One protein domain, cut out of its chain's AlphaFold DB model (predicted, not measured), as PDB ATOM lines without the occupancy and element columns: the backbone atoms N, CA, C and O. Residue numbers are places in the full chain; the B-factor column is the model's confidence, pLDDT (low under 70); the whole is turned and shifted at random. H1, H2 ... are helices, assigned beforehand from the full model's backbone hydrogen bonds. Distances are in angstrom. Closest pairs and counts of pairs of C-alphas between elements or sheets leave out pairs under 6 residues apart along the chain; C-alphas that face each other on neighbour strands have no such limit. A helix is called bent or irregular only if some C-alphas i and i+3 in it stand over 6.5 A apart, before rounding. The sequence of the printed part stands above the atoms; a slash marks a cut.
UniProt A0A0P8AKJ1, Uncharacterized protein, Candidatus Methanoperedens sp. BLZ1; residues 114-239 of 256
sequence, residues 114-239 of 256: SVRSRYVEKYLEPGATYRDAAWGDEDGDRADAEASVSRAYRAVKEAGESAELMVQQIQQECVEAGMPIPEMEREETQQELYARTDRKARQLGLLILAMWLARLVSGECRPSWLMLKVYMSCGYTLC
ATOM      1  N   SER A 114     -15.360  38.565  27.613       72.19
ATOM      2  CA  SER A 114     -15.909  37.971  26.384       72.19
ATOM      3  C   SER A 114     -16.679  38.988  25.536       72.19
ATOM      4  O   SER A 114     -16.562  38.990  24.311       72.19
ATOM      5  N   VAL A 115     -17.407  39.917  26.169       75.62
ATOM      6  CA  VAL A 115     -18.150  40.979  25.470       75.62
ATOM      7  C   VAL A 115     -17.180  41.941  24.785       75.62
ATOM      8  O   VAL A 115     -17.379  42.340  23.640       75.62
ATOM      9  N   ARG A 116     -16.098  42.304  25.479       78.88
ATOM     10  CA  ARG A 116     -15.061  43.202  24.954       78.88
ATOM     11  C   ARG A 116     -14.279  42.551  23.823       78.88
ATOM     12  O   ARG A 116     -14.046  43.201  22.809       78.88
ATOM     13  N   SER A 117     -13.944  41.275  23.984       78.25
ATOM     14  CA  SER A 117     -13.271  40.466  22.968       78.25
ATOM     15  C   SER A 117     -14.111  40.391  21.698       78.25
ATOM     16  O   SER A 117     -13.585  40.634  20.618       78.25
ATOM     17  N   ARG A 118     -15.436  40.210  21.815       79.88
ATOM     18  CA  ARG A 118     -16.351  40.248  20.664       79.88
ATOM     19  C   ARG A 118     -16.321  41.591  19.928       79.88
ATOM     20  O   ARG A 118     -16.292  41.591  18.703       79.88
ATOM     21  N   TYR A 119     -16.277  42.727  20.635       85.06
ATOM     22  CA  TYR A 119     -16.129  44.038  19.977       85.06
ATOM     23  C   TYR A 119     -14.821  44.156  19.194       85.06
ATOM     24  O   TYR A 119     -14.795  44.767  18.128       85.06
ATOM     25  N   VAL A 120     -13.736  43.602  19.735       88.06
ATOM     26  CA  VAL A 120     -12.427  43.607  19.079       88.06
ATOM     27  C   VAL A 120     -12.442  42.716  17.845       88.06
ATOM     28  O   VAL A 120     -12.091  43.185  16.769       88.06
ATOM     29  N   GLU A 121     -12.903  41.474  17.990       85.75
ATOM     30  CA  GLU A 121     -13.022  40.508  16.896       85.75
ATOM     31  C   GLU A 121     -13.851  41.075  15.744       85.75
ATOM     32  O   GLU A 121     -13.377  41.106  14.612       85.75
ATOM     33  N   LYS A 122     -15.040  41.607  16.050       87.00
ATOM     34  CA  LYS A 122     -15.931  42.203  15.051       87.00
ATOM     35  C   LYS A 122     -15.314  43.406  14.351       87.00
ATOM     36  O   LYS A 122     -15.427  43.528  13.143       87.00
ATOM     37  N   TYR A 123     -14.638  44.292  15.083       89.94
ATOM     38  CA  TYR A 123     -14.007  45.471  14.479       89.94
ATOM     39  C   TYR A 123     -12.854  45.119  13.523       89.94
ATOM     40  O   TYR A 123     -12.535  45.888  12.615       89.94
ATOM     41  N   LEU A 124     -12.208  43.974  13.740       89.75
ATOM     42  CA  LEU A 124     -11.100  43.505  12.913       89.75
ATOM     43  C   LEU A 124     -11.557  42.712  11.679       89.75
ATOM     44  O   LEU A 124     -10.716  42.370  10.852       89.75
ATOM     45  N   GLU A 125     -12.859  42.450  11.516       89.06
ATOM     46  CA  GLU A 125     -13.415  41.893  10.276       89.06
ATOM     47  C   GLU A 125     -13.253  42.903   9.126       89.06
ATOM     48  O   GLU A 125     -13.580  44.073   9.318       89.06
ATOM     49  N   PRO A 126     -12.777  42.511   7.930       88.12
ATOM     50  CA  PRO A 126     -12.528  43.444   6.828       88.12
ATOM     51  C   PRO A 126     -13.710  44.380   6.544       88.12
ATOM     52  O   PRO A 126     -14.845  43.939   6.374       88.12
ATOM     53  N   GLY A 127     -13.446  45.688   6.522       88.19
ATOM     54  CA  GLY A 127     -14.460  46.715   6.261       88.19
ATOM     55  C   GLY A 127     -15.382  47.059   7.439       88.19
ATOM     56  O   GLY A 127     -16.169  47.998   7.315       88.19
ATOM     57  N   ALA A 128     -15.271  46.372   8.579       90.12
ATOM     58  CA  ALA A 128     -16.099  46.642   9.747       90.12
ATOM     59  C   ALA A 128     -15.829  48.024  10.363       90.12
ATOM     60  O   ALA A 128     -14.694  48.492  10.512       90.12
ATOM     61  N   THR A 129     -16.903  48.670  10.794       90.44
ATOM     62  CA  THR A 129     -16.881  49.922  11.544       90.44
ATOM     63  C   THR A 129     -17.117  49.670  13.032       90.44
ATOM     64  O   THR A 129     -17.556  48.608  13.471       90.44
ATOM     65  N   TYR A 130     -16.896  50.695  13.861       89.31
ATOM     66  CA  TYR A 130     -17.298  50.630  15.270       89.31
ATOM     67  C   TYR A 130     -18.807  50.479  15.469       89.31
ATOM     68  O   TYR A 130     -19.227  50.082  16.553       89.31
ATOM     69  N   ARG A 131     -19.617  50.848  14.468       87.06
ATOM     70  CA  ARG A 131     -21.061  50.634  14.509       87.06
ATOM     71  C   ARG A 131     -21.361  49.151  14.319       87.06
ATOM     72  O   ARG A 131     -22.071  48.605  15.145       87.06
ATOM     73  N   ASP A 132     -20.734  48.505  13.348       86.94
ATOM     74  CA  ASP A 132     -20.927  47.071  13.090       86.94
ATOM     75  C   ASP A 132     -20.431  46.226  14.272       86.94
ATOM     76  O   ASP A 132     -21.085  45.286  14.709       86.94
ATOM     77  N   ALA A 133     -19.314  46.633  14.886       86.50
ATOM     78  CA  ALA A 133     -18.823  45.999  16.106       86.50
ATOM     79  C   ALA A 133     -19.743  46.212  17.318       86.50
ATOM     80  O   ALA A 133     -19.780  45.372  18.212       86.50
ATOM     81  N   ALA A 134     -20.443  47.345  17.385       82.62
ATOM     82  CA  ALA A 134     -21.363  47.648  18.472       82.62
ATOM     83  C   ALA A 134     -22.715  46.937  18.308       82.62
ATOM     84  O   ALA A 134     -23.282  46.502  19.302       82.62
ATOM     85  N   TRP A 135     -23.210  46.802  17.083       70.81
ATOM     86  CA  TRP A 135     -24.548  46.300  16.785       70.81
ATOM     87  C   TRP A 135     -24.430  45.084  15.870       70.81
ATOM     88  O   TRP A 135     -24.545  45.212  14.655       70.81
ATOM     89  N   GLY A 136     -24.133  43.917  16.444       62.94
ATOM     90  CA  GLY A 136     -24.044  42.701  15.643       62.94
ATOM     91  C   GLY A 136     -25.426  42.284  15.138       62.94
ATOM     92  O   GLY A 136     -26.407  42.399  15.867       62.94
ATOM     93  N   ASP A 137     -25.498  41.724  13.930       56.88
ATOM     94  CA  ASP A 137     -26.756  41.244  13.324       56.88
ATOM     95  C   ASP A 137     -27.501  40.202  14.189       56.88
ATOM     96  O   ASP A 137     -28.706  40.002  14.057       56.88
ATOM     97  N   GLU A 138     -26.787  39.540  15.106       55.41
ATOM     98  CA  GLU A 138     -27.333  38.547  16.039       55.41
ATOM     99  C   GLU A 138     -28.087  39.151  17.235       55.41
ATOM    100  O   GLU A 138     -28.763  38.418  17.962       55.41
ATOM    101  N   ASP A 139     -27.950  40.455  17.491       53.62
ATOM    102  CA  ASP A 139     -28.403  41.040  18.754       53.62
ATOM    103  C   ASP A 139     -29.916  41.327  18.791       53.62
ATOM    104  O   ASP A 139     -30.475  41.453  19.884       53.62
ATOM    105  N   GLY A 140     -30.608  41.309  17.640       51.19
ATOM    106  CA  GLY A 140     -32.062  41.508  17.530       51.19
ATOM    107  C   GLY A 140     -32.567  42.784  18.223       51.19
ATOM    108  O   GLY A 140     -31.791  43.587  18.731       51.19
ATOM    109  N   ASP A 141     -33.886  42.973  18.309       45.91
ATOM    110  CA  ASP A 141     -34.521  44.087  19.044       45.91
ATOM    111  C   ASP A 141     -34.333  43.994  20.581       45.91
ATOM    112  O   ASP A 141     -35.199  44.388  21.369       45.91
ATOM    113  N   ARG A 142     -33.221  43.427  21.067       50.84
ATOM    114  CA  ARG A 142     -32.897  43.421  22.492       50.84
ATOM    115  C   ARG A 142     -32.606  44.858  22.907       50.84
ATOM    116  O   ARG A 142     -31.549  45.399  22.614       50.84
ATOM    117  N   ALA A 143     -33.518  45.448  23.673       44.16
ATOM    118  CA  ALA A 143     -33.370  46.775  24.274       44.16
ATOM    119  C   ALA A 143     -32.086  46.944  25.127       44.16
ATOM    120  O   ALA A 143     -31.668  48.063  25.406       44.16
ATOM    121  N   ASP A 144     -31.430  45.840  25.511       47.62
ATOM    122  CA  ASP A 144     -30.143  45.825  26.220       47.62
ATOM    123  C   ASP A 144     -28.905  45.748  25.299       47.62
ATOM    124  O   ASP A 144     -27.774  45.895  25.781       47.62
ATOM    125  N   ALA A 145     -29.095  45.547  23.989       47.84
ATOM    126  CA  ALA A 145     -28.053  45.508  22.963       47.84
ATOM    127  C   ALA A 145     -27.561  46.899  22.540       47.84
ATOM    128  O   ALA A 145     -26.800  47.021  21.584       47.84
ATOM    129  N   GLU A 146     -27.899  47.953  23.289       51.59
ATOM    130  CA  GLU A 146     -27.237  49.250  23.167       51.59
ATOM    131  C   GLU A 146     -25.805  49.194  23.720       51.59
ATOM    132  O   GLU A 146     -25.415  49.843  24.704       51.59
ATOM    133  N   ALA A 147     -24.958  48.388  23.091       59.97
ATOM    134  CA  ALA A 147     -23.537  48.617  23.127       59.97
ATOM    135  C   ALA A 147     -23.290  49.964  22.453       59.97
ATOM    136  O   ALA A 147     -23.443  50.131  21.248       59.97
ATOM    137  N   SER A 148     -22.918  50.980  23.231       75.12
ATOM    138  CA  SER A 148     -22.566  52.242  22.597       75.12
ATOM    139  C   SER A 148     -21.312  52.043  21.745       75.12
ATOM    140  O   SER A 148     -20.358  51.388  22.165       75.12
ATOM    141  N   VAL A 149     -21.265  52.687  20.580       84.00
ATOM    142  CA  VAL A 149     -20.060  52.813  19.734       84.00
ATOM    143  C   VAL A 149     -18.829  53.199  20.575       84.00
ATOM    144  O   VAL A 149     -17.717  52.733  20.344       84.00
ATOM    145  N   SER A 150     -19.038  53.992  21.631       85.25
ATOM    146  CA  SER A 150     -18.002  54.373  22.601       85.25
ATOM    147  C   SER A 150     -17.440  53.205  23.427       85.25
ATOM    148  O   SER A 150     -16.303  53.279  23.896       85.25
ATOM    149  N   ARG A 151     -18.210  52.142  23.685       84.00
ATOM    150  CA  ARG A 151     -17.719  50.915  24.337       84.00
ATOM    151  C   ARG A 151     -16.860  50.098  23.382       84.00
ATOM    152  O   ARG A 151     -15.740  49.774  23.766       84.00
ATOM    153  N   ALA A 152     -17.335  49.853  22.158       87.06
ATOM    154  CA  ALA A 152     -16.556  49.157  21.133       87.06
ATOM    155  C   ALA A 152     -15.232  49.890  20.859       87.06
ATOM    156  O   ALA A 152     -14.158  49.294  20.933       87.06
ATOM    157  N   TYR A 153     -15.289  51.217  20.698       90.12
ATOM    158  CA  TYR A 153     -14.102  52.063  20.574       90.12
ATOM    159  C   TYR A 153     -13.116  51.880  21.730       90.12
ATOM    160  O   TYR A 153     -11.927  51.667  21.497       90.12
ATOM    161  N   ARG A 154     -13.592  51.942  22.981       87.56
ATOM    162  CA  ARG A 154     -12.732  51.772  24.160       87.56
ATOM    163  C   ARG A 154     -12.128  50.375  24.240       87.56
ATOM    164  O   ARG A 154     -10.949  50.280  24.548       87.56
ATOM    165  N   ALA A 155     -12.893  49.325  23.943       86.19
ATOM    166  CA  ALA A 155     -12.386  47.955  23.931       86.19
ATOM    167  C   ALA A 155     -11.252  47.795  22.908       86.19
ATOM    168  O   ALA A 155     -10.155  47.390  23.273       86.19
ATOM    169  N   VAL A 156     -11.466  48.232  21.664       89.19
ATOM    170  CA  VAL A 156     -10.450  48.188  20.597       89.19
ATOM    171  C   VAL A 156      -9.242  49.066  20.914       89.19
ATOM    172  O   VAL A 156      -8.112  48.709  20.589       89.19
ATOM    173  N   LYS A 157      -9.452  50.241  21.511       89.75
ATOM    174  CA  LYS A 157      -8.357  51.130  21.907       89.75
ATOM    175  C   LYS A 157      -7.498  50.490  22.994       89.75
ATOM    176  O   LYS A 157      -6.292  50.394  22.805       89.75
ATOM    177  N   GLU A 158      -8.119  50.048  24.087       87.31
ATOM    178  CA  GLU A 158      -7.430  49.365  25.189       87.31
ATOM    179  C   GLU A 158      -6.717  48.105  24.666       87.31
ATOM    180  O   GLU A 158      -5.598  47.815  25.072       87.31
ATOM    181  N   ALA A 159      -7.307  47.406  23.691       87.00
ATOM    182  CA  ALA A 159      -6.674  46.262  23.053       87.00
ATOM    183  C   ALA A 159      -5.467  46.589  22.192       87.00
ATOM    184  O   ALA A 159      -4.430  45.944  22.323       87.00
ATOM    185  N   GLY A 160      -5.563  47.629  21.372       87.75
ATOM    186  CA  GLY A 160      -4.420  48.120  20.614       87.75
ATOM    187  C   GLY A 160      -3.288  48.625  21.516       87.75
ATOM    188  O   GLY A 160      -2.124  48.502  21.156       87.75
ATOM    189  N   GLU A 161      -3.604  49.182  22.688       87.19
ATOM    190  CA  GLU A 161      -2.604  49.611  23.677       87.19
ATOM    191  C   GLU A 161      -1.881  48.427  24.339       87.19
ATOM    192  O   GLU A 161      -0.686  48.539  24.599       87.19
ATOM    193  N   SER A 162      -2.562  47.296  24.544       84.94
ATOM    194  CA  SER A 162      -1.973  46.077  25.123       84.94
ATOM    195  C   SER A 162      -1.366  45.112  24.095       84.94
ATOM    196  O   SER A 162      -0.712  44.149  24.485       84.94
ATOM    197  N   ALA A 163      -1.575  45.336  22.794       85.62
ATOM    198  CA  ALA A 163      -1.265  44.362  21.747       85.62
ATOM    199  C   ALA A 163       0.202  43.919  21.709       85.62
ATOM    200  O   ALA A 163       0.478  42.737  21.535       85.62
ATOM    201  N   GLU A 164       1.141  44.840  21.924       86.19
ATOM    202  CA  GLU A 164       2.573  44.522  21.952       86.19
ATOM    203  C   GLU A 164       2.921  43.522  23.061       86.19
ATOM    204  O   GLU A 164       3.606  42.533  22.811       86.19
ATOM    205  N   LEU A 165       2.385  43.740  24.266       83.75
ATOM    206  CA  LEU A 165       2.586  42.840  25.397       83.75
ATOM    207  C   LEU A 165       1.955  41.469  25.129       83.75
ATOM    208  O   LEU A 165       2.571  40.447  25.419       83.75
ATOM    209  N   MET A 166       0.756  41.441  24.537       83.12
ATOM    210  CA  MET A 166       0.086  40.186  24.185       83.12
ATOM    211  C   MET A 166       0.911  39.359  23.197       83.12
ATOM    212  O   MET A 166       1.091  38.164  23.411       83.12
ATOM    213  N   VAL A 167       1.457  39.989  22.150       85.38
ATOM    214  CA  VAL A 167       2.336  39.308  21.184       85.38
ATOM    215  C   VAL A 167       3.553  38.713  21.887       85.38
ATOM    216  O   VAL A 167       3.834  37.534  21.695       85.38
ATOM    217  N   GLN A 168       4.241  39.493  22.728       86.75
ATOM    218  CA  GLN A 168       5.434  39.027  23.446       86.75
ATOM    219  C   GLN A 168       5.138  37.815  24.334       86.75
ATOM    220  O   GLN A 168       5.909  36.860  24.344       86.75
ATOM    221  N   GLN A 169       4.013  37.832  25.049       81.25
ATOM    222  CA  GLN A 169       3.625  36.721  25.913       81.25
ATOM    223  C   GLN A 169       3.267  35.468  25.129       81.25
ATOM    224  O   GLN A 169       3.756  34.395  25.458       81.25
ATOM    225  N   ILE A 170       2.460  35.594  24.073       81.62
ATOM    226  CA  ILE A 170       2.088  34.428  23.269       81.62
ATOM    227  C   ILE A 170       3.336  33.841  22.595       81.62
ATOM    228  O   ILE A 170       3.496  32.628  22.546       81.62
ATOM    229  N   GLN A 171       4.265  34.684  22.131       85.12
ATOM    230  CA  GLN A 171       5.554  34.225  21.608       85.12
ATOM    231  C   GLN A 171       6.378  33.486  22.666       85.12
ATOM    232  O   GLN A 171       6.943  32.438  22.358       85.12
ATOM    233  N   GLN A 172       6.435  33.997  23.898       83.31
ATOM    234  CA  GLN A 172       7.101  33.308  25.003       83.31
ATOM    235  C   GLN A 172       6.459  31.938  25.268       83.31
ATOM    236  O   GLN A 172       7.179  30.945  25.339       83.31
ATOM    237  N   GLU A 173       5.127  31.864  25.335       79.75
ATOM    238  CA  GLU A 173       4.396  30.601  25.503       79.75
ATOM    239  C   GLU A 173       4.683  29.620  24.354       79.75
ATOM    240  O   GLU A 173       4.898  28.434  24.599       79.75
ATOM    241  N   CYS A 174       4.767  30.100  23.106       80.88
ATOM    242  CA  CYS A 174       5.165  29.273  21.966       80.88
ATOM    243  C   CYS A 174       6.567  28.686  22.138       80.88
ATOM    244  O   CYS A 174       6.758  27.493  21.907       80.88
ATOM    245  N   VAL A 175       7.541  29.502  22.556       85.69
ATOM    246  CA  VAL A 175       8.926  29.056  22.782       85.69
ATOM    247  C   VAL A 175       8.983  28.017  23.898       85.69
ATOM    248  O   VAL A 175       9.612  26.974  23.727       85.69
ATOM    249  N   GLU A 176       8.304  28.269  25.017       81.38
ATOM    250  CA  GLU A 176       8.246  27.346  26.157       81.38
ATOM    251  C   GLU A 176       7.574  26.015  25.790       81.38
ATOM    252  O   GLU A 176       8.000  24.956  26.251       81.38
ATOM    253  N   ALA A 177       6.569  26.050  24.912       81.00
ATOM    254  CA  ALA A 177       5.895  24.867  24.387       81.00
ATOM    255  C   ALA A 177       6.657  24.170  23.240       81.00
ATOM    256  O   ALA A 177       6.196  23.144  22.739       81.00
ATOM    257  N   GLY A 178       7.800  24.708  22.799       87.38
ATOM    258  CA  GLY A 178       8.558  24.181  21.659       87.38
ATOM    259  C   GLY A 178       7.820  24.301  20.322       87.38
ATOM    260  O   GLY A 178       8.111  23.553  19.389       87.38
ATOM    261  N   MET A 179       6.850  25.213  20.222       84.25
ATOM    262  CA  MET A 179       6.107  25.455  18.992       84.25
ATOM    263  C   MET A 179       6.894  26.391  18.072       84.25
ATOM    264  O   MET A 179       7.402  27.421  18.529       84.25
ATOM    265  N   PRO A 180       6.977  26.088  16.767       84.56
ATOM    266  CA  PRO A 180       7.581  27.007  15.820       84.56
ATOM    267  C   PRO A 180       6.742  28.288  15.756       84.56
ATOM    268  O   PRO A 180       5.535  28.237  15.525       84.56
ATOM    269  N   ILE A 181       7.384  29.441  15.953       81.38
ATOM    270  CA  ILE A 181       6.770  30.737  15.659       81.38
ATOM    271  C   ILE A 181       6.822  30.886  14.137       81.38
ATOM    272  O   ILE A 181       7.928  30.960  13.598       81.38
ATOM    273  N   PRO A 182       5.685  30.894  13.422       74.12
ATOM    274  CA  PRO A 182       5.740  30.950  11.971       74.12
ATOM    275  C   PRO A 182       6.220  32.331  11.531       74.12
ATOM    276  O   PRO A 182       5.845  33.350  12.120       74.12
ATOM    277  N   GLU A 183       7.042  32.367  10.486       76.00
ATOM    278  CA  GLU A 183       7.354  33.614   9.796       76.00
ATOM    279  C   GLU A 183       6.067  34.138   9.161       76.00
ATOM    280  O   GLU A 183       5.411  33.450   8.381       76.00
ATOM    281  N   MET A 184       5.659  35.339   9.564       68.25
ATOM    282  CA  MET A 184       4.403  35.908   9.106       68.25
ATOM    283  C   MET A 184       4.655  36.759   7.863       68.25
ATOM    284  O   MET A 184       5.233  37.844   7.953       68.25
ATOM    285  N   GLU A 185       4.175  36.290   6.714       72.19
ATOM    286  CA  GLU A 185       3.992  37.137   5.538       72.19
ATOM    287  C   GLU A 185       2.847  38.107   5.841       72.19
ATOM    288  O   GLU A 185       1.671  37.741   5.875       72.19
ATOM    289  N   ARG A 186       3.200  39.341   6.205       67.69
ATOM    290  CA  ARG A 186       2.226  40.336   6.651       67.69
ATOM    291  C   ARG A 186       1.660  41.088   5.455       67.69
ATOM    292  O   ARG A 186       2.306  41.994   4.935       67.69
ATOM    293  N   GLU A 187       0.430  40.765   5.087       76.44
ATOM    294  CA  GLU A 187      -0.386  41.646   4.254       76.44
ATOM    295  C   GLU A 187      -0.998  42.754   5.123       76.44
ATOM    296  O   GLU A 187      -1.489  42.501   6.227       76.44
ATOM    297  N   GLU A 188      -0.936  44.004   4.653       80.88
ATOM    298  CA  GLU A 188      -1.592  45.119   5.337       80.88
ATOM    299  C   GLU A 188      -3.105  44.907   5.333       80.88
ATOM    300  O   GLU A 188      -3.736  44.751   4.285       80.88
ATOM    301  N   THR A 189      -3.710  44.921   6.517       82.69
ATOM    302  CA  THR A 189      -5.159  44.766   6.619       82.69
ATOM    303  C   THR A 189      -5.885  46.062   6.269       82.69
ATOM    304  O   THR A 189      -5.386  47.169   6.480       82.69
ATOM    305  N   GLN A 190      -7.125  45.945   5.789       83.81
ATOM    306  CA  GLN A 190      -7.974  47.098   5.469       83.81
ATOM    307  C   GLN A 190      -8.137  48.055   6.675       83.81
ATOM    308  O   GLN A 190      -8.231  49.272   6.526       83.81
ATOM    309  N   GLN A 191      -8.094  47.510   7.887       85.75
ATOM    310  CA  GLN A 191      -8.174  48.213   9.162       85.75
ATOM    311  C   GLN A 191      -6.944  49.077   9.427       85.75
ATOM    312  O   GLN A 191      -7.070  50.185   9.951       85.75
ATOM    313  N   GLU A 192      -5.760  48.579   9.070       85.00
ATOM    314  CA  GLU A 192      -4.513  49.338   9.138       85.00
ATOM    315  C   GLU A 192      -4.527  50.481   8.126       85.00
ATOM    316  O   GLU A 192      -4.205  51.610   8.493       85.00
ATOM    317  N   LEU A 193      -5.016  50.224   6.908       86.62
ATOM    318  CA  LEU A 193      -5.160  51.236   5.856       86.62
ATOM    319  C   LEU A 193      -6.143  52.354   6.239       86.62
ATOM    320  O   LEU A 193      -5.938  53.515   5.887       86.62
ATOM    321  N   TYR A 194      -7.203  52.037   6.989       87.69
ATOM    322  CA  TYR A 194      -8.157  53.035   7.487       87.69
ATOM    323  C   TYR A 194      -7.707  53.766   8.759       87.69
ATOM    324  O   TYR A 194      -8.400  54.680   9.233       87.69
ATOM    325  N   ALA A 195      -6.564  53.405   9.341       90.25
ATOM    326  CA  ALA A 195      -6.052  54.092  10.512       90.25
ATOM    327  C   ALA A 195      -5.602  55.519  10.156       90.25
ATOM    328  O   ALA A 195      -4.773  55.747   9.286       90.25
ATOM    329  N   ARG A 196      -6.105  56.514  10.898       90.56
ATOM    330  CA  ARG A 196      -5.743  57.931  10.680       90.56
ATOM    331  C   ARG A 196      -4.324  58.297  11.120       90.56
ATOM    332  O   ARG A 196      -3.890  59.418  10.880       90.56
ATOM    333  N   THR A 197      -3.659  57.421  11.866       93.75
ATOM    334  CA  THR A 197      -2.321  57.664  12.411       93.75
ATOM    335  C   THR A 197      -1.496  56.388  12.353       93.75
ATOM    336  O   THR A 197      -2.019  55.307  12.633       93.75
ATOM    337  N   ASP A 198      -0.192  56.523  12.115       93.12
ATOM    338  CA  ASP A 198       0.752  55.394  12.095       93.12
ATOM    339  C   ASP A 198       0.743  54.626  13.416       93.12
ATOM    340  O   ASP A 198       0.804  53.398  13.452       93.12
ATOM    341  N   ARG A 199       0.589  55.351  14.533       92.69
ATOM    342  CA  ARG A 199       0.433  54.737  15.854       92.69
ATOM    343  C   ARG A 199      -0.768  53.794  15.877       92.69
ATOM    344  O   ARG A 199      -0.647  52.684  16.387       92.69
ATOM    345  N   LYS A 200      -1.921  54.224  15.356       91.38
ATOM    346  CA  LYS A 200      -3.127  53.393  15.329       91.38
ATOM    347  C   LYS A 200      -2.973  52.227  14.350       91.38
ATOM    348  O   LYS A 200      -3.370  51.127  14.717       91.38
ATOM    349  N   ALA A 201      -2.360  52.442  13.185       92.81
ATOM    350  CA  ALA A 201      -2.056  51.380  12.222       92.81
ATOM    351  C   ALA A 201      -1.189  50.291  12.868       92.81
ATOM    352  O   ALA A 201      -1.574  49.125  12.908       92.81
ATOM    353  N   ARG A 202      -0.082  50.680  13.518       91.88
ATOM    354  CA  ARG A 202       0.794  49.751  14.253       91.88
ATOM    355  C   ARG A 202       0.045  48.984  15.342       91.88
ATOM    356  O   ARG A 202       0.219  47.777  15.457       91.88
ATOM    357  N   GLN A 203      -0.778  49.668  16.138       90.56
ATOM    358  CA  GLN A 203      -1.569  49.023  17.190       90.56
ATOM    359  C   GLN A 203      -2.554  47.990  16.633       90.56
ATOM    360  O   GLN A 203      -2.726  46.937  17.236       90.56
ATOM    361  N   LEU A 204      -3.202  48.282  15.501       91.44
ATOM    362  CA  LEU A 204      -4.117  47.344  14.851       91.44
ATOM    363  C   LEU A 204      -3.368  46.145  14.273       91.44
ATOM    364  O   LEU A 204      -3.768  45.019  14.540       91.44
ATOM    365  N   GLY A 205      -2.242  46.365  13.594       90.56
ATOM    366  CA  GLY A 205      -1.426  45.268  13.077       90.56
ATOM    367  C   GLY A 205      -0.886  44.342  14.169       90.56
ATOM    368  O   GLY A 205      -0.938  43.123  14.030       90.56
ATOM    369  N   LEU A 206      -0.441  44.897  15.303       90.00
ATOM    370  CA  LEU A 206      -0.043  44.094  16.467       90.00
ATOM    371  C   LEU A 206      -1.218  43.315  17.060       90.00
ATOM    372  O   LEU A 206      -1.044  42.181  17.491       90.00
ATOM    373  N   LEU A 207      -2.410  43.912  17.095       88.81
ATOM    374  CA  LEU A 207      -3.597  43.254  17.632       88.81
ATOM    375  C   LEU A 207      -4.045  42.088  16.741       88.81
ATOM    376  O   LEU A 207      -4.412  41.033  17.252       88.81
ATOM    377  N   ILE A 208      -3.954  42.254  15.422       87.69
ATOM    378  CA  ILE A 208      -4.226  41.204  14.434       87.69
ATOM    379  C   ILE A 208      -3.212  40.068  14.574       87.69
ATOM    380  O   ILE A 208      -3.612  38.908  14.661       87.69
ATOM    381  N   LEU A 209      -1.920  40.396  14.699       87.12
ATOM    382  CA  LEU A 209      -0.867  39.416  14.977       87.12
ATOM    383  C   LEU A 209      -1.125  38.663  16.289       87.12
ATOM    384  O   LEU A 209      -1.052  37.437  16.310       87.12
ATOM    385  N   ALA A 210      -1.470  39.368  17.371       86.31
ATOM    386  CA  ALA A 210      -1.786  38.750  18.659       86.31
ATOM    387  C   ALA A 210      -2.955  37.763  18.535       86.31
ATOM    388  O   ALA A 210      -2.880  36.643  19.035       86.31
ATOM    389  N   MET A 211      -4.021  38.148  17.829       83.81
ATOM    390  CA  MET A 211      -5.174  37.277  17.604       83.81
ATOM    391  C   MET A 211      -4.840  36.059  16.748       83.81
ATOM    392  O   MET A 211      -5.340  34.967  17.018       83.81
ATOM    393  N   TRP A 212      -4.019  36.233  15.719       84.69
ATOM    394  CA  TRP A 212      -3.574  35.131  14.879       84.69
ATOM    395  C   TRP A 212      -2.693  34.147  15.664       84.69
ATOM    396  O   TRP A 212      -2.979  32.950  15.657       84.69
ATOM    397  N   LEU A 213      -1.714  34.640  16.432       82.50
ATOM    398  CA  LEU A 213      -0.884  33.810  17.311       82.50
ATOM    399  C   LEU A 213      -1.740  33.058  18.338       82.50
ATOM    400  O   LEU A 213      -1.579  31.854  18.511       82.50
ATOM    401  N   ALA A 214      -2.706  33.731  18.968       79.62
ATOM    402  CA  ALA A 214      -3.623  33.092  19.909       79.62
ATOM    403  C   ALA A 214      -4.434  31.953  19.258       79.62
ATOM    404  O   ALA A 214      -4.645  30.908  19.877       79.62
ATOM    405  N   ARG A 215      -4.873  32.113  18.001       77.31
ATOM    406  CA  ARG A 215      -5.557  31.047  17.243       77.31
ATOM    407  C   ARG A 215      -4.630  29.867  16.963       77.31
ATOM    408  O   ARG A 215      -5.059  28.730  17.124       77.31
ATOM    409  N   LEU A 216      -3.377  30.143  16.604       78.81
ATOM    410  CA  LEU A 216      -2.369  29.115  16.349       78.81
ATOM    411  C   LEU A 216      -2.099  28.277  17.606       78.81
ATOM    412  O   LEU A 216      -2.158  27.054  17.544       78.81
ATOM    413  N   VAL A 217      -1.871  28.930  18.751       76.31
ATOM    414  CA  VAL A 217      -1.607  28.249  20.035       76.31
ATOM    415  C   VAL A 217      -2.806  27.429  20.512       76.31
ATOM    416  O   VAL A 217      -2.638  26.396  21.156       76.31
ATOM    417  N   SER A 218      -4.025  27.871  20.201       72.62
ATOM    418  CA  SER A 218      -5.251  27.205  20.656       72.62
ATOM    419  C   SER A 218      -5.755  26.074  19.753       72.62
ATOM    420  O   SER A 218      -6.616  25.322  20.201       72.62
ATOM    421  N   GLY A 219      -5.232  25.916  18.530       67.31
ATOM    422  CA  GLY A 219      -5.632  24.836  17.616       67.31
ATOM    423  C   GLY A 219      -7.028  24.977  16.971       67.31
ATOM    424  O   GLY A 219      -7.588  23.961  16.578       67.31
ATOM    425  N   GLU A 220      -7.557  26.211  16.833       56.66
ATOM    426  CA  GLU A 220      -8.916  26.597  16.341       56.66
ATOM    427  C   GLU A 220     -10.085  26.287  17.318       56.66
ATOM    428  O   GLU A 220      -9.994  25.398  18.149       56.66
ATOM    429  N   CYS A 221     -11.252  26.951  17.375       39.88
ATOM    430  CA  CYS A 221     -11.948  27.976  16.595       39.88
ATOM    431  C   CYS A 221     -12.714  28.860  17.618       39.88
ATOM    432  O   CYS A 221     -13.505  28.330  18.395       39.88
ATOM    433  N   ARG A 222     -12.495  30.188  17.612       47.16
ATOM    434  CA  ARG A 222     -12.981  31.245  18.553       47.16
ATOM    435  C   ARG A 222     -11.957  31.705  19.621       47.16
ATOM    436  O   ARG A 222     -11.800  31.056  20.652       47.16
ATOM    437  N   PRO A 223     -11.329  32.884  19.420       48.94
ATOM    438  CA  PRO A 223     -10.381  33.514  20.356       48.94
ATOM    439  C   PRO A 223     -10.980  33.982  21.696       48.94
ATOM    440  O   PRO A 223     -10.238  34.428  22.575       48.94
ATOM    441  N   SER A 224     -12.302  33.904  21.868       53.41
ATOM    442  CA  SER A 224     -13.020  34.660  22.898       53.41
ATOM    443  C   SER A 224     -12.635  34.322  24.343       53.41
ATOM    444  O   SER A 224     -12.731  35.189  25.209       53.41
ATOM    445  N   TRP A 225     -12.165  33.101  24.619       47.44
ATOM    446  CA  TRP A 225     -11.737  32.692  25.962       47.44
ATOM    447  C   TRP A 225     -10.214  32.760  26.170       47.44
ATOM    448  O   TRP A 225      -9.759  32.930  27.302       47.44
ATOM    449  N   LEU A 226      -9.408  32.682  25.103       47.56
ATOM    450  CA  LEU A 226      -7.947  32.784  25.213       47.56
ATOM    451  C   LEU A 226      -7.496  34.241  25.386       47.56
ATOM    452  O   LEU A 226      -6.575  34.506  26.155       47.56
ATOM    453  N   MET A 227      -8.219  35.192  24.777       48.94
ATOM    454  CA  MET A 227      -8.104  36.618  25.110       48.94
ATOM    455  C   MET A 227      -8.328  36.842  26.608       48.94
ATOM    456  O   MET A 227      -7.605  37.619  27.213       48.94
ATOM    457  N   LEU A 228      -9.241  36.099  27.241       49.28
ATOM    458  CA  LEU A 228      -9.444  36.140  28.690       49.28
ATOM    459  C   LEU A 228      -8.176  35.725  29.443       49.28
ATOM    460  O   LEU A 228      -7.755  36.433  30.347       49.28
ATOM    461  N   LYS A 229      -7.515  34.635  29.046       47.97
ATOM    462  CA  LYS A 229      -6.277  34.194  29.703       47.97
ATOM    463  C   LYS A 229      -5.123  35.169  29.497       47.97
ATOM    464  O   LYS A 229      -4.516  35.539  30.490       47.97
ATOM    465  N   VAL A 230      -4.878  35.625  28.266       47.41
ATOM    466  CA  VAL A 230      -3.772  36.547  27.946       47.41
ATOM    467  C   VAL A 230      -4.017  37.935  28.543       47.41
ATOM    468  O   VAL A 230      -3.104  38.514  29.116       47.41
ATOM    469  N   TYR A 231      -5.247  38.465  28.535       46.12
ATOM    470  CA  TYR A 231      -5.554  39.722  29.235       46.12
ATOM    471  C   TYR A 231      -5.477  39.594  30.746       46.12
ATOM    472  O   TYR A 231      -5.018  40.525  31.413       46.12
ATOM    473  N   MET A 232      -5.950  38.476  31.300       43.56
ATOM    474  CA  MET A 232      -5.934  38.291  32.743       43.56
ATOM    475  C   MET A 232      -4.517  38.008  33.254       43.56
ATOM    476  O   MET A 232      -4.138  38.527  34.302       43.56
ATOM    477  N   SER A 233      -3.686  37.294  32.491       41.53
ATOM    478  CA  SER A 233      -2.279  37.075  32.831       41.53
ATOM    479  C   SER A 233      -1.422  38.334  32.611       41.53
ATOM    480  O   SER A 233      -0.672  38.724  33.510       41.53
ATOM    481  N   CYS A 234      -1.594  39.048  31.486       37.16
ATOM    482  CA  CYS A 234      -0.956  40.347  31.200       37.16
ATOM    483  C   CYS A 234      -1.276  41.403  32.261       37.16
ATOM    484  O   CYS A 234      -0.390  42.120  32.721       37.16
ATOM    485  N   GLY A 235      -2.558  41.547  32.599       37.12
ATOM    486  CA  GLY A 235      -3.039  42.651  33.418       37.12
ATOM    487  C   GLY A 235      -2.918  42.409  34.915       37.12
ATOM    488  O   GLY A 235      -2.687  43.367  35.649       37.12
ATOM    489  N   TYR A 236      -3.067  41.163  35.376       38.19
ATOM    490  CA  TYR A 236      -3.170  40.861  36.809       38.19
ATOM    491  C   TYR A 236      -2.005  40.052  37.366       38.19
ATOM    492  O   TYR A 236      -1.716  40.185  38.551       38.19
ATOM    493  N   THR A 237      -1.326  39.241  36.550       34.59
ATOM    494  CA  THR A 237      -0.217  38.395  37.024       34.59
ATOM    495  C   THR A 237       1.127  39.125  36.971       34.59
ATOM    496  O   THR A 237       1.941  38.957  37.873       34.59
ATOM    497  N   LEU A 238       1.347  40.003  35.982       31.22
ATOM    498  CA  LEU A 238       2.535  40.877  35.932       31.22
ATOM    499  C   LEU A 238       2.403  42.125  36.816       31.22
ATOM    500  O   LEU A 238       3.397  42.685  37.282       31.22
ATOM    501  N   CYS A 239       1.172  42.548  37.092       32.31
ATOM    502  CA  CYS A 239       0.894  43.638  38.005       32.31
ATOM    503  C   CYS A 239       0.767  43.097  39.429       32.31
ATOM    504  O   CYS A 239      -0.333  42.940  39.949       32.31
TER     505      CYS A 239
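What this domain is: This is residues 114 to 239 of the 256 residues of an uncharacterized protein of Candidatus Methanoperedens sp. BLZ1 (UniProt A0A0P8AKJ1). The long helix H3 is bent into two arms at an angle, with H1 and H2 packed on the first arm, H5 meeting that arm near the bend and running beside the second, and H6 crossing the second. A long link from the second arm's far end leads back to little H4, which packs on H5; residues 137 to 144 stick out. The printed part has 126 residues with six named helices, H1 to H6 in order, and no named strand: all helix. It is compact, with a radius of gyration of the C-alphas of 14.9 A, and elongated, spanning 47 by 29 by 29 A.

How they stand to each other: H1, residues 114 to 123, touches H2, residues 130 to 134; the closest C-alphas, of Lys 122 and Ala 133, are 4.9 A apart. H3, residues 149 to 176, was assigned as one helix by its hydrogen bonds but is bent, C-alphas 161 and 164 being 7.5 A apart; its arms, H3a to residue 161 and H3b from 164, stand at a steep tilt of 53 degrees. H1 touches H3a about perpendicular, at 89 degrees, closest at C-alphas of Val 120 and Val 156, 5.2 A. H5, residues 198 to 218, touches H3b at a shallow tilt of 28 degrees, the same way, closest at C-alphas of Val 167 and Ala 210, 4.9 A. H6, residues 226 to 237, touches residues 165 to 170 of H3b, about perpendicular at 79 degrees, closest at C-alphas of Met 166 and Val 230, 6.5 A. Every O i to N i+4 pair is within hydrogen-bond range in H1, H2, H3a, H3b, H5 and H6; H4, residues 190 to 193, is too short for one.

Where its parts are: H1 begins at C-alpha 114 (-15.909, 37.971, 26.384). H5 measures 30.1 A and H6 ends at C-alpha 237 (-0.217, 38.395, 37.024).

The domain as a whole: The printed part has no cut. The links H2 to H3 and H3 to H4 are long. Residues 136 to 147, 184, 186 and 219 to 239 have pLDDT under 70.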